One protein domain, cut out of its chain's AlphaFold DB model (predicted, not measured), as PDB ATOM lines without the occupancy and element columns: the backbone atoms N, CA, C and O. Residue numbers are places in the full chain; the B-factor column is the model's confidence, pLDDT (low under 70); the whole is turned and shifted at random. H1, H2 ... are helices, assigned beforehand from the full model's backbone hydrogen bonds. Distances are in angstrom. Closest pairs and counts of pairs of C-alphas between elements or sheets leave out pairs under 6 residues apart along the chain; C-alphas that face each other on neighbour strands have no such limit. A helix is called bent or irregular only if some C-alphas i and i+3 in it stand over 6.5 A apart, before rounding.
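What this domain is: This is residues 591 to 668 of the 898 residues of a protein of Halobacillus mangrovi (UniProt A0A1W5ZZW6). The two longest helices, H4 and H2, run side by side in opposite ways, with contact over part of their lengths; short H5 packs steeply on H4 and also on H1, near the middle. H1 stands at one end, making a corner with H2, and H3 lies at the other end. The printed part has 78 residues with five named helices, H1 to H5 in chain order, and no named strand: all helix. It is compact and rounded, with a radius of gyration of the C-alphas of 12.3 A and spans of 31 by 25 by 20 A.

Where its parts are: H4, residues 637 to 652, measures 23.0 A and ends at C-alpha 652 (-21.028, -48.621, 7.615). H2, residues 606 to 620, measures 20.2 A. H1, residues 591 to 603, measures 18.3 A from C-alpha 591 (-14.494, -38.920, -10.511). H3, residues 626 to 634, measures 14.9 A, and H5, residues 660 to 668, 12.3 A, ending at C-alpha 668 (-5.135, -42.843, 1.072). H3 and H4 are irregular: C-alphas 627 and 630 are 7.8 A apart, C-alphas 638 and 641 7.2 A.

How they stand to each other: H5 is the hub. It touches H4 at a steep tilt of 59 degrees, opposite ways; the closest C-alphas are those of Val 647 and Asn 664, 6.0 A. It touches H1 at 59 degrees, also steep, the same way, closest at C-alphas 599 and 666, 6.1 A. H3 and H5 only just touch, only at their ends, with 3 pairs of C-alphas within 8 A, closest at Gln 633 and Arg 668, 5.8 A. Residues 615 to 620 of H2 touch residues 639 to 646 of H4 at a shallow tilt of 23 degrees, closest at C-alphas 620 and 639, 6.8 A. H1 and H2 only just touch, only at the corner, with 3 such pairs, closest at C-alphas 602 and 608, 5.2 A, about perpendicular at 85 degrees. Helix packing is mostly crossed, only just: 1 of 3 tilted pairs is shallow. H1 and H3 are apart. Every O i to N i+4 pair is within hydrogen-bond range in H1, H2 and H5; H4 has 10 of 12, and H3 has 1 of 5, with 5 of 6 O i to N i+3 pairs.

The domain as a whole: The C-alphas farthest apart, of Ile 627 and Gly 654, are 34.4 A apart. The printed part has no cut and no long link. Mean pLDDT of the printed part is 86.9; residues 634 to 638 are under 70.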
ATOM      1  N   GLN A 591     -14.781 -38.285 -11.793       89.69
ATOM      2  CA  GLN A 591     -14.494 -38.920 -10.511       89.69
ATOM      3  C   GLN A 591     -13.809 -37.951  -9.537       89.69
ATOM      4  O   GLN A 591     -14.134 -37.957  -8.352       89.69
ATOM      5  N   GLN A 592     -12.937 -37.059 -10.021       85.81
ATOM      6  CA  GLN A 592     -12.274 -36.039  -9.205       85.81
ATOM      7  C   GLN A 592     -13.265 -35.084  -8.532       85.81
ATOM      8  O   GLN A 592     -13.070 -34.716  -7.375       85.81
ATOM      9  N   LEU A 593     -14.358 -34.714  -9.209       87.00
ATOM     10  CA  LEU A 593     -15.413 -33.896  -8.598       87.00
ATOM     11  C   LEU A 593     -16.042 -34.611  -7.392       87.00
ATOM     12  O   LEU A 593     -16.184 -34.011  -6.329       87.00
ATOM     13  N   GLU A 594     -16.353 -35.904  -7.525       88.69
ATOM     14  CA  GLU A 594     -16.893 -36.712  -6.423       88.69
ATOM     15  C   GLU A 594     -15.851 -36.922  -5.308       88.69
ATOM     16  O   GLU A 594     -16.182 -36.852  -4.123       88.69
ATOM     17  N   MET A 595     -14.578 -37.121  -5.661       89.81
ATOM     18  CA  MET A 595     -13.478 -37.237  -4.699       89.81
ATOM     19  C   MET A 595     -13.271 -35.960  -3.887       89.81
ATOM     20  O   MET A 595     -13.042 -36.048  -2.683       89.81
ATOM     21  N   ASN A 596     -13.400 -34.785  -4.505       90.06
ATOM     22  CA  ASN A 596     -13.312 -33.507  -3.803       90.06
ATOM     23  C   ASN A 596     -14.447 -33.355  -2.781       90.06
ATOM     24  O   ASN A 596     -14.185 -32.997  -1.634       90.06
ATOM     25  N   GLU A 597     -15.681 -33.735  -3.130       90.31
ATOM     26  CA  GLU A 597     -16.788 -33.757  -2.165       90.31
ATOM     27  C   GLU A 597     -16.529 -34.723  -0.996       90.31
ATOM     28  O   GLU A 597     -16.831 -34.408   0.159       90.31
ATOM     29  N   ILE A 598     -15.962 -35.906  -1.271       92.56
ATOM     30  CA  ILE A 598     -15.574 -36.866  -0.225       92.56
ATOM     31  C   ILE A 598     -14.494 -36.251   0.668       92.56
ATOM     32  O   ILE A 598     -14.620 -36.307   1.894       92.56
ATOM     33  N   LYS A 599     -13.458 -35.648   0.076       92.12
ATOM     34  CA  LYS A 599     -12.352 -35.007   0.794       92.12
ATOM     35  C   LYS A 599     -12.880 -33.922   1.729       92.12
ATOM     36  O   LYS A 599     -12.604 -33.966   2.929       92.12
ATOM     37  N   ASP A 600     -13.732 -33.038   1.218       90.38
ATOM     38  CA  ASP A 600     -14.383 -31.988   1.999       90.38
ATOM     39  C   ASP A 600     -15.243 -32.559   3.131       90.38
ATOM     40  O   ASP A 600     -15.232 -32.028   4.244       90.38
ATOM     41  N   SER A 601     -15.957 -33.664   2.890       90.06
ATOM     42  CA  SER A 601     -16.769 -34.320   3.921       90.06
ATOM     43  C   SER A 601     -15.936 -34.884   5.078       90.06
ATOM     44  O   SER A 601     -16.410 -34.898   6.215       90.06
ATOM     45  N   ILE A 602     -14.695 -35.310   4.807       91.00
ATOM     46  CA  ILE A 602     -13.769 -35.832   5.818       91.00
ATOM     47  C   ILE A 602     -13.083 -34.689   6.562       91.00
ATOM     48  O   ILE A 602     -13.089 -34.697   7.794       91.00
ATOM     49  N   ILE A 603     -12.508 -33.724   5.835       90.94
ATOM     50  CA  ILE A 603     -11.702 -32.633   6.403       90.94
ATOM     51  C   ILE A 603     -12.569 -31.657   7.203       90.94
ATOM     52  O   ILE A 603     -12.213 -31.294   8.325       90.94
ATOM     53  N   ASN A 604     -13.718 -31.238   6.661       90.75
ATOM     54  CA  ASN A 604     -14.532 -30.180   7.271       90.75
ATOM     55  C   ASN A 604     -15.390 -30.674   8.445       90.75
ATOM     56  O   ASN A 604     -15.990 -29.867   9.157       90.75
ATOM     57  N   ASN A 605     -15.459 -31.987   8.674       91.44
ATOM     58  CA  ASN A 605     -16.148 -32.565   9.818       91.44
ATOM     59  C   ASN A 605     -15.130 -32.923  10.923       91.44
ATOM     60  O   ASN A 605     -14.332 -33.849  10.758       91.44
ATOM     61  N   PRO A 606     -15.185 -32.252  12.094       91.06
ATOM     62  CA  PRO A 606     -14.213 -32.443  13.173       91.06
ATOM     63  C   PRO A 606     -14.080 -33.889  13.652       91.06
ATOM     64  O   PRO A 606     -13.018 -34.300  14.110       91.06
ATOM     65  N   LYS A 607     -15.157 -34.676  13.559       92.25
ATOM     66  CA  LYS A 607     -15.163 -36.061  14.025       92.25
ATOM     67  C   LYS A 607     -14.456 -36.992  13.044       92.25
ATOM     68  O   LYS A 607     -13.736 -37.882  13.480       92.25
ATOM     69  N   THR A 608     -14.670 -36.822  11.743       91.69
ATOM     70  CA  THR A 608     -14.062 -37.680  10.715       91.69
ATOM     71  C   THR A 608     -12.577 -37.401  10.556       91.69
ATOM     72  O   THR A 608     -11.808 -38.354  10.469       91.69
ATOM     73  N   ILE A 609     -12.157 -36.133  10.616       92.94
ATOM     74  CA  ILE A 609     -10.732 -35.787  10.580       92.94
ATOM     75  C   ILE A 609      -9.997 -36.271  11.841       92.94
ATOM     76  O   ILE A 609      -8.910 -36.828  11.733       92.94
ATOM     77  N   ASP A 610     -10.602 -36.163  13.034       93.50
ATOM     78  CA  ASP A 610     -10.023 -36.725  14.270       93.50
ATOM     79  C   ASP A 610      -9.902 -38.256  14.191       93.50
ATOM     80  O   ASP A 610      -8.884 -38.820  14.591       93.50
ATOM     81  N   LEU A 611     -10.902 -38.939  13.625       94.44
ATOM     82  CA  LEU A 611     -10.841 -40.384  13.396       94.44
ATOM     83  C   LEU A 611      -9.723 -40.770  12.422       94.44
ATOM     84  O   LEU A 611      -9.007 -41.725  12.710       94.44
ATOM     85  N   LEU A 612      -9.549 -40.031  11.321       94.00
ATOM     86  CA  LEU A 612      -8.466 -40.254  10.359       94.00
ATOM     87  C   LEU A 612      -7.092 -40.091  11.024       94.00
ATOM     88  O   LEU A 612      -6.258 -40.986  10.931       94.00
ATOM     89  N   ARG A 613      -6.876 -39.000  11.767       93.00
ATOM     90  CA  ARG A 613      -5.608 -38.746  12.476       93.00
ATOM     91  C   ARG A 613      -5.300 -39.808  13.520       93.00
ATOM     92  O   ARG A 613      -4.169 -40.265  13.652       93.00
ATOM     93  N   ARG A 614      -6.315 -40.238  14.276       92.94
ATOM     94  CA  ARG A 614      -6.170 -41.338  15.240       92.94
ATOM     95  C   ARG A 614      -5.887 -42.665  14.556       92.94
ATOM     96  O   ARG A 614      -5.176 -43.470  15.143       92.94
ATOM     97  N   PHE A 615      -6.471 -42.906  13.387       93.44
ATOM     98  CA  PHE A 615      -6.185 -44.087  12.588       93.44
ATOM     99  C   PHE A 615      -4.727 -44.069  12.120       93.44
ATOM    100  O   PHE A 615      -4.004 -45.012  12.426       93.44
ATOM    101  N   TYR A 616      -4.268 -42.965  11.522       91.31
ATOM    102  CA  TYR A 616      -2.871 -42.782  11.126       91.31
ATOM    103  C   TYR A 616      -1.902 -43.059  12.290       91.31
ATOM    104  O   TYR A 616      -1.088 -43.974  12.210       91.31
ATOM    105  N   ASN A 617      -2.072 -42.370  13.422       88.81
ATOM    106  CA  ASN A 617      -1.177 -42.493  14.581       88.81
ATOM    107  C   ASN A 617      -1.181 -43.874  15.263       88.81
ATOM    108  O   ASN A 617      -0.275 -44.182  16.032       88.81
ATOM    109  N   LYS A 618      -2.241 -44.673  15.097       89.44
ATOM    110  CA  LYS A 618      -2.364 -45.980  15.767       89.44
ATOM    111  C   LYS A 618      -1.983 -47.147  14.874       89.44
ATOM    112  O   LYS A 618      -1.427 -48.118  15.372       89.44
ATOM    113  N   GLU A 619      -2.340 -47.062  13.599       87.38
ATOM    114  CA  GLU A 619      -2.312 -48.193  12.673       87.38
ATOM    115  C   GLU A 619      -1.302 -48.001  11.539       87.38
ATOM    116  O   GLU A 619      -0.981 -48.981  10.879       87.38
ATOM    117  N   ILE A 620      -0.814 -46.777  11.287       86.62
ATOM    118  CA  ILE A 620       0.027 -46.468  10.118       86.62
ATOM    119  C   ILE A 620       1.408 -45.931  10.520       86.62
ATOM    120  O   ILE A 620       2.409 -46.448  10.043       86.62
ATOM    121  N   SER A 621       1.495 -44.955  11.432       84.62
ATOM    122  CA  SER A 621       2.719 -44.171  11.706       84.62
ATOM    123  C   SER A 621       3.959 -44.973  12.125       84.62
ATOM    124  O   SER A 621       5.064 -44.462  12.027       84.62
ATOM    125  N   ASN A 622       3.799 -46.205  12.614       81.06
ATOM    126  CA  ASN A 622       4.914 -47.050  13.059       81.06
ATOM    127  C   ASN A 622       5.413 -48.031  11.984       81.06
ATOM    128  O   ASN A 622       6.302 -48.830  12.274       81.06
ATOM    129  N   PHE A 623       4.801 -48.047  10.797       76.88
ATOM    130  CA  PHE A 623       4.961 -49.138   9.829       76.88
ATOM    131  C   PHE A 623       5.637 -48.750   8.513       76.88
ATOM    132  O   PHE A 623       5.810 -49.629   7.676       76.88
ATOM    133  N   PHE A 624       6.014 -47.488   8.318       79.25
ATOM    134  CA  PHE A 624       6.683 -47.050   7.092       79.25
ATOM    135  C   PHE A 624       7.755 -46.004   7.398       79.25
ATOM    136  O   PHE A 624       7.675 -45.285   8.399       79.25
ATOM    137  N   ARG A 625       8.773 -45.949   6.544       83.25
ATOM    138  CA  ARG A 625       9.844 -44.948   6.577       83.25
ATOM    139  C   ARG A 625       9.503 -43.751   5.687       83.25
ATOM    140  O   ARG A 625       8.703 -43.904   4.767       83.25
ATOM    141  N   PRO A 626      10.128 -42.577   5.891       83.25
ATOM    142  CA  PRO A 626       9.877 -41.399   5.061       83.25
ATOM    143  C   PRO A 626      10.013 -41.646   3.555       83.25
ATOM    144  O   PRO A 626       9.201 -41.144   2.789       83.25
ATOM    145  N   ILE A 627      10.980 -42.467   3.124       82.94
ATOM    146  CA  ILE A 627      11.164 -42.795   1.702       82.94
ATOM    147  C   ILE A 627      10.018 -43.635   1.107       82.94
ATOM    148  O   ILE A 627       9.804 -43.631  -0.098       82.94
ATOM    149  N   GLU A 628       9.245 -44.327   1.943       84.75
ATOM    150  CA  GLU A 628       8.179 -45.251   1.534       84.75
ATOM    151  C   GLU A 628       6.817 -44.534   1.397       84.75
ATOM    152  O   GLU A 628       5.766 -45.175   1.371       84.75
ATOM    153  N   LEU A 629       6.798 -43.194   1.312       84.19
ATOM    154  CA  LEU A 629       5.564 -42.396   1.264       84.19
ATOM    155  C   LEU A 629       4.640 -42.794   0.096       84.19
ATOM    156  O   LEU A 629       3.428 -42.940   0.278       84.19
ATOM    157  N   ASP A 630       5.213 -43.049  -1.084       80.69
ATOM    158  CA  ASP A 630       4.473 -43.471  -2.285       80.69
ATOM    159  C   ASP A 630       3.854 -44.875  -2.144       80.69
ATOM    160  O   ASP A 630       2.858 -45.219  -2.799       80.69
ATOM    161  N   GLU A 631       4.395 -45.709  -1.253       78.56
ATOM    162  CA  GLU A 631       3.885 -47.060  -1.008       78.56
ATOM    163  C   GLU A 631       2.496 -47.046  -0.349       78.56
ATOM    164  O   GLU A 631       1.661 -47.934  -0.580       78.56
ATOM    165  N   LEU A 632       2.195 -45.991   0.418       77.25
ATOM    166  CA  LEU A 632       0.873 -45.763   1.009       77.25
ATOM    167  C   LEU A 632      -0.192 -45.502  -0.067       77.25
ATOM    168  O   LEU A 632      -1.363 -45.874   0.094       77.25
ATOM    169  N   GLN A 633       0.207 -44.896  -1.189       73.50
ATOM    170  CA  GLN A 633      -0.689 -44.589  -2.297       73.50
ATOM    171  C   GLN A 633      -0.880 -45.780  -3.251       73.50
ATOM    172  O   GLN A 633      -1.983 -45.956  -3.785       73.50
ATOM    173  N   SER A 634       0.157 -46.603  -3.435       66.25
ATOM    174  CA  SER A 634       0.189 -47.735  -4.377       66.25
ATOM    175  C   SER A 634      -0.360 -49.060  -3.826       66.25
ATOM    176  O   SER A 634      -0.644 -49.963  -4.609       66.25
ATOM    177  N   GLY A 635      -0.622 -49.162  -2.516       61.72
ATOM    178  CA  GLY A 635      -1.335 -50.310  -1.934       61.72
ATOM    179  C   GLY A 635      -0.437 -51.380  -1.319       61.72
ATOM    180  O   GLY A 635      -0.684 -52.576  -1.501       61.72
ATOM    181  N   ASN A 636       0.585 -50.961  -0.567       64.06
ATOM    182  CA  ASN A 636       1.431 -51.866   0.206       64.06
ATOM    183  C   ASN A 636       0.590 -52.837   1.074       64.06
ATOM    184  O   ASN A 636      -0.302 -52.430   1.828       64.06
ATOM    185  N   HIS A 637       0.891 -54.139   0.977       60.38
ATOM    186  CA  HIS A 637       0.172 -55.219   1.657       60.38
ATOM    187  C   HIS A 637       0.118 -55.074   3.187       60.38
ATOM    188  O   HIS A 637      -0.835 -55.564   3.794       60.38
ATOM    189  N   TYR A 638       1.080 -54.389   3.818       68.12
ATOM    190  CA  TYR A 638       1.129 -54.257   5.281       68.12
ATOM    191  C   TYR A 638       0.044 -53.338   5.860       68.12
ATOM    192  O   TYR A 638      -0.442 -53.584   6.963       68.12
ATOM    193  N   VAL A 639      -0.374 -52.305   5.121       77.19
ATOM    194  CA  VAL A 639      -1.375 -51.317   5.574       77.19
ATOM    195  C   VAL A 639      -2.711 -51.428   4.841       77.19
ATOM    196  O   VAL A 639      -3.718 -50.894   5.314       77.19
ATOM    197  N   GLU A 640      -2.757 -52.160   3.724       83.81
ATOM    198  CA  GLU A 640      -3.954 -52.320   2.896       83.81
ATOM    199  C   GLU A 640      -5.158 -52.828   3.696       83.81
ATOM    200  O   GLU A 640      -6.250 -52.257   3.628       83.81
ATOM    201  N   GLU A 641      -4.962 -53.866   4.510       85.44
ATOM    202  CA  GLU A 641      -6.040 -54.447   5.313       85.44
ATOM    203  C   GLU A 641      -6.607 -53.425   6.315       85.44
ATOM    204  O   GLU A 641      -7.826 -53.320   6.492       85.44
ATOM    205  N   SER A 642      -5.735 -52.627   6.935       88.75
ATOM    206  CA  SER A 642      -6.111 -51.589   7.897       88.75
ATOM    207  C   SER A 642      -6.865 -50.439   7.227       88.75
ATOM    208  O   SER A 642      -7.911 -50.016   7.730       88.75
ATOM    209  N   ILE A 643      -6.404 -49.977   6.061       89.50
ATOM    210  CA  ILE A 643      -7.070 -48.917   5.290       89.50
ATOM    211  C   ILE A 643      -8.454 -49.392   4.826       89.50
ATOM    212  O   ILE A 643      -9.446 -48.685   5.020       89.50
ATOM    213  N   GLN A 644      -8.571 -50.615   4.301       90.12
ATOM    214  CA  GLN A 644      -9.855 -51.189   3.880       90.12
ATOM    215  C   GLN A 644     -10.846 -51.321   5.041       90.12
ATOM    216  O   GLN A 644     -12.041 -51.034   4.874       90.12
ATOM    217  N   LYS A 645     -10.370 -51.726   6.227       91.75
ATOM    218  CA  LYS A 645     -11.180 -51.769   7.454       91.75
ATOM    219  C   LYS A 645     -11.662 -50.376   7.846       91.75
ATOM    220  O   LYS A 645     -12.845 -50.214   8.140       91.75
ATOM    221  N   PHE A 646     -10.791 -49.370   7.804       93.94
ATOM    222  CA  PHE A 646     -11.150 -47.993   8.137       93.94
ATOM    223  C   PHE A 646     -12.163 -47.399   7.148       93.94
ATOM    224  O   PHE A 646     -13.180 -46.845   7.567       93.94
ATOM    225  N   VAL A 647     -11.962 -47.595   5.843       93.06
ATOM    226  CA  VAL A 647     -12.910 -47.179   4.795       93.06
ATOM    227  C   VAL A 647     -14.270 -47.848   4.996       93.06
ATOM    228  O   VAL A 647     -15.303 -47.179   4.969       93.06
ATOM    229  N   SER A 648     -14.286 -49.160   5.253       92.75
ATOM    230  CA  SER A 648     -15.532 -49.899   5.499       92.75
ATOM    231  C   SER A 648     -16.235 -49.394   6.765       92.75
ATOM    232  O   SER A 648     -17.443 -49.173   6.749       92.75
ATOM    233  N   PHE A 649     -15.482 -49.088   7.826       94.50
ATOM    234  CA  PHE A 649     -16.006 -48.459   9.038       94.50
ATOM    235  C   PHE A 649     -16.646 -47.086   8.768       94.50
ATOM    236  O   PHE A 649     -17.735 -46.815   9.283       94.50
ATOM    237  N   LEU A 650     -16.014 -46.226   7.960       92.38
ATOM    238  CA  LEU A 650     -16.566 -44.911   7.612       92.38
ATOM    239  C   LEU A 650     -17.901 -45.030   6.862       92.38
ATOM    240  O   LEU A 650     -18.840 -44.286   7.159       92.38
ATOM    241  N   LEU A 651     -17.994 -45.989   5.939       92.56
ATOM    242  CA  LEU A 651     -19.201 -46.262   5.156       92.56
ATOM    243  C   LEU A 651     -20.320 -46.863   6.021       92.56
ATOM    244  O   LEU A 651     -21.434 -46.345   6.043       92.56
ATOM    245  N   GLU A 652     -20.032 -47.914   6.793       92.75
ATOM    246  CA  GLU A 652     -21.028 -48.621   7.615       92.75
ATOM    247  C   GLU A 652     -21.590 -47.761   8.752       92.75
ATOM    248  O   GLU A 652     -22.748 -47.910   9.147       92.75
ATOM    249  N   LYS A 653     -20.783 -46.840   9.290       91.81
ATOM    250  CA  LYS A 653     -21.240 -45.865  10.290       91.81
ATOM    251  C   LYS A 653     -21.950 -44.657   9.680       91.81
ATOM    252  O   LYS A 653     -22.418 -43.810  10.438       91.81
ATOM    253  N   GLY A 654     -22.047 -44.583   8.352       88.56
ATOM    254  CA  GLY A 654     -22.718 -43.499   7.639       88.56
ATOM    255  C   GLY A 654     -21.997 -42.157   7.747       88.56
ATOM    256  O   GLY A 654     -22.638 -41.117   7.619       88.56
ATOM    257  N   TYR A 655     -20.685 -42.159   8.009       87.50
ATOM    258  CA  TYR A 655     -19.887 -40.932   7.991       87.50
ATOM    259  C   TYR A 655     -19.679 -40.414   6.569       87.50
ATOM    260  O   TYR A 655     -19.615 -39.206   6.367       87.50
ATOM    261  N   ILE A 656     -19.603 -41.326   5.598       88.94
ATOM    262  CA  ILE A 656     -19.495 -41.030   4.170       88.94
ATOM    263  C   ILE A 656     -20.470 -41.948   3.434       88.94
ATOM    264  O   ILE A 656     -20.564 -43.130   3.756       88.94
ATOM    265  N   ASN A 657     -21.189 -41.419   2.446       84.94
ATOM    266  CA  ASN A 657     -22.108 -42.200   1.616       84.94
ATOM    267  C   ASN A 657     -21.809 -41.965   0.130       84.94
ATOM    268  O   ASN A 657     -22.472 -41.163  -0.538       84.94
ATOM    269  N   ARG A 658     -20.732 -42.598  -0.341       90.12
ATOM    270  CA  ARG A 658     -20.175 -42.495  -1.699       90.12
ATOM    271  C   ARG A 658     -19.570 -43.838  -2.122       90.12
ATOM    272  O   ARG A 658     -19.492 -44.762  -1.308       90.12
ATOM    273  N   LYS A 659     -19.156 -43.960  -3.387       88.75
ATOM    274  CA  LYS A 659     -18.574 -45.199  -3.932       88.75
ATOM    275  C   LYS A 659     -17.328 -45.617  -3.134       88.75
ATOM    276  O   LYS A 659     -16.410 -44.820  -2.951       88.75
ATOM    277  N   LYS A 660     -17.275 -46.876  -2.676       88.94
ATOM    278  CA  LYS A 660     -16.215 -47.380  -1.776       88.94
ATOM    279  C   LYS A 660     -14.800 -47.154  -2.322       88.94
ATOM    280  O   LYS A 660     -13.925 -46.774  -1.550       88.94
ATOM    281  N   TYR A 661     -14.569 -47.368  -3.618       87.25
ATOM    282  CA  TYR A 661     -13.239 -47.206  -4.216       87.25
ATOM    283  C   TYR A 661     -12.780 -45.737  -4.247       87.25
ATOM    284  O   TYR A 661     -11.621 -45.463  -3.950       87.25
ATOM    285  N   LEU A 662     -13.689 -44.784  -4.493       89.44
ATOM    286  CA  LEU A 662     -13.379 -43.350  -4.418       89.44
ATOM    287  C   LEU A 662     -13.071 -42.930  -2.981       89.44
ATOM    288  O   LEU A 662     -12.108 -42.206  -2.745       89.44
ATOM    289  N   VAL A 663     -13.833 -43.436  -2.005       91.19
ATOM    290  CA  VAL A 663     -13.542 -43.199  -0.581       91.19
ATOM    291  C   VAL A 663     -12.182 -43.779  -0.200       91.19
ATOM    292  O   VAL A 663     -11.409 -43.106   0.472       91.19
ATOM    293  N   ASN A 664     -11.857 -44.989  -0.662       89.75
ATOM    294  CA  ASN A 664     -10.546 -45.607  -0.463       89.75
ATOM    295  C   ASN A 664      -9.412 -44.737  -1.027       89.75
ATOM    296  O   ASN A 664      -8.429 -44.498  -0.333       89.75
ATOM    297  N   HIS A 665      -9.561 -44.210  -2.245       87.25
ATOM    298  CA  HIS A 665      -8.565 -43.314  -2.833       87.25
ATOM    299  C   HIS A 665      -8.403 -42.006  -2.063       87.25
ATOM    300  O   HIS A 665      -7.275 -41.615  -1.770       87.25
ATOM    301  N   VAL A 666      -9.503 -41.351  -1.689       90.50
ATOM    302  CA  VAL A 666      -9.435 -40.103  -0.919       90.50
ATOM    303  C   VAL A 666      -8.807 -40.333   0.452       90.50
ATOM    304  O   VAL A 666      -7.959 -39.553   0.870       90.50
ATOM    305  N   VAL A 667      -9.171 -41.418   1.140       91.31
ATOM    306  CA  VAL A 667      -8.587 -41.766   2.442       91.31
ATOM    307  C   VAL A 667      -7.079 -41.995   2.331       91.31
ATOM    308  O   VAL A 667      -6.358 -41.487   3.179       91.31
ATOM    309  N   ARG A 668      -6.586 -42.685   1.294       89.38
ATOM    310  CA  ARG A 668      -5.135 -42.843   1.072       89.38
ATOM    311  C   ARG A 668      -4.429 -41.518   0.896       89.38
ATOM    312  O   ARG A 668      -3.451 -41.273   1.587       89.38
TER     313      ARG A 668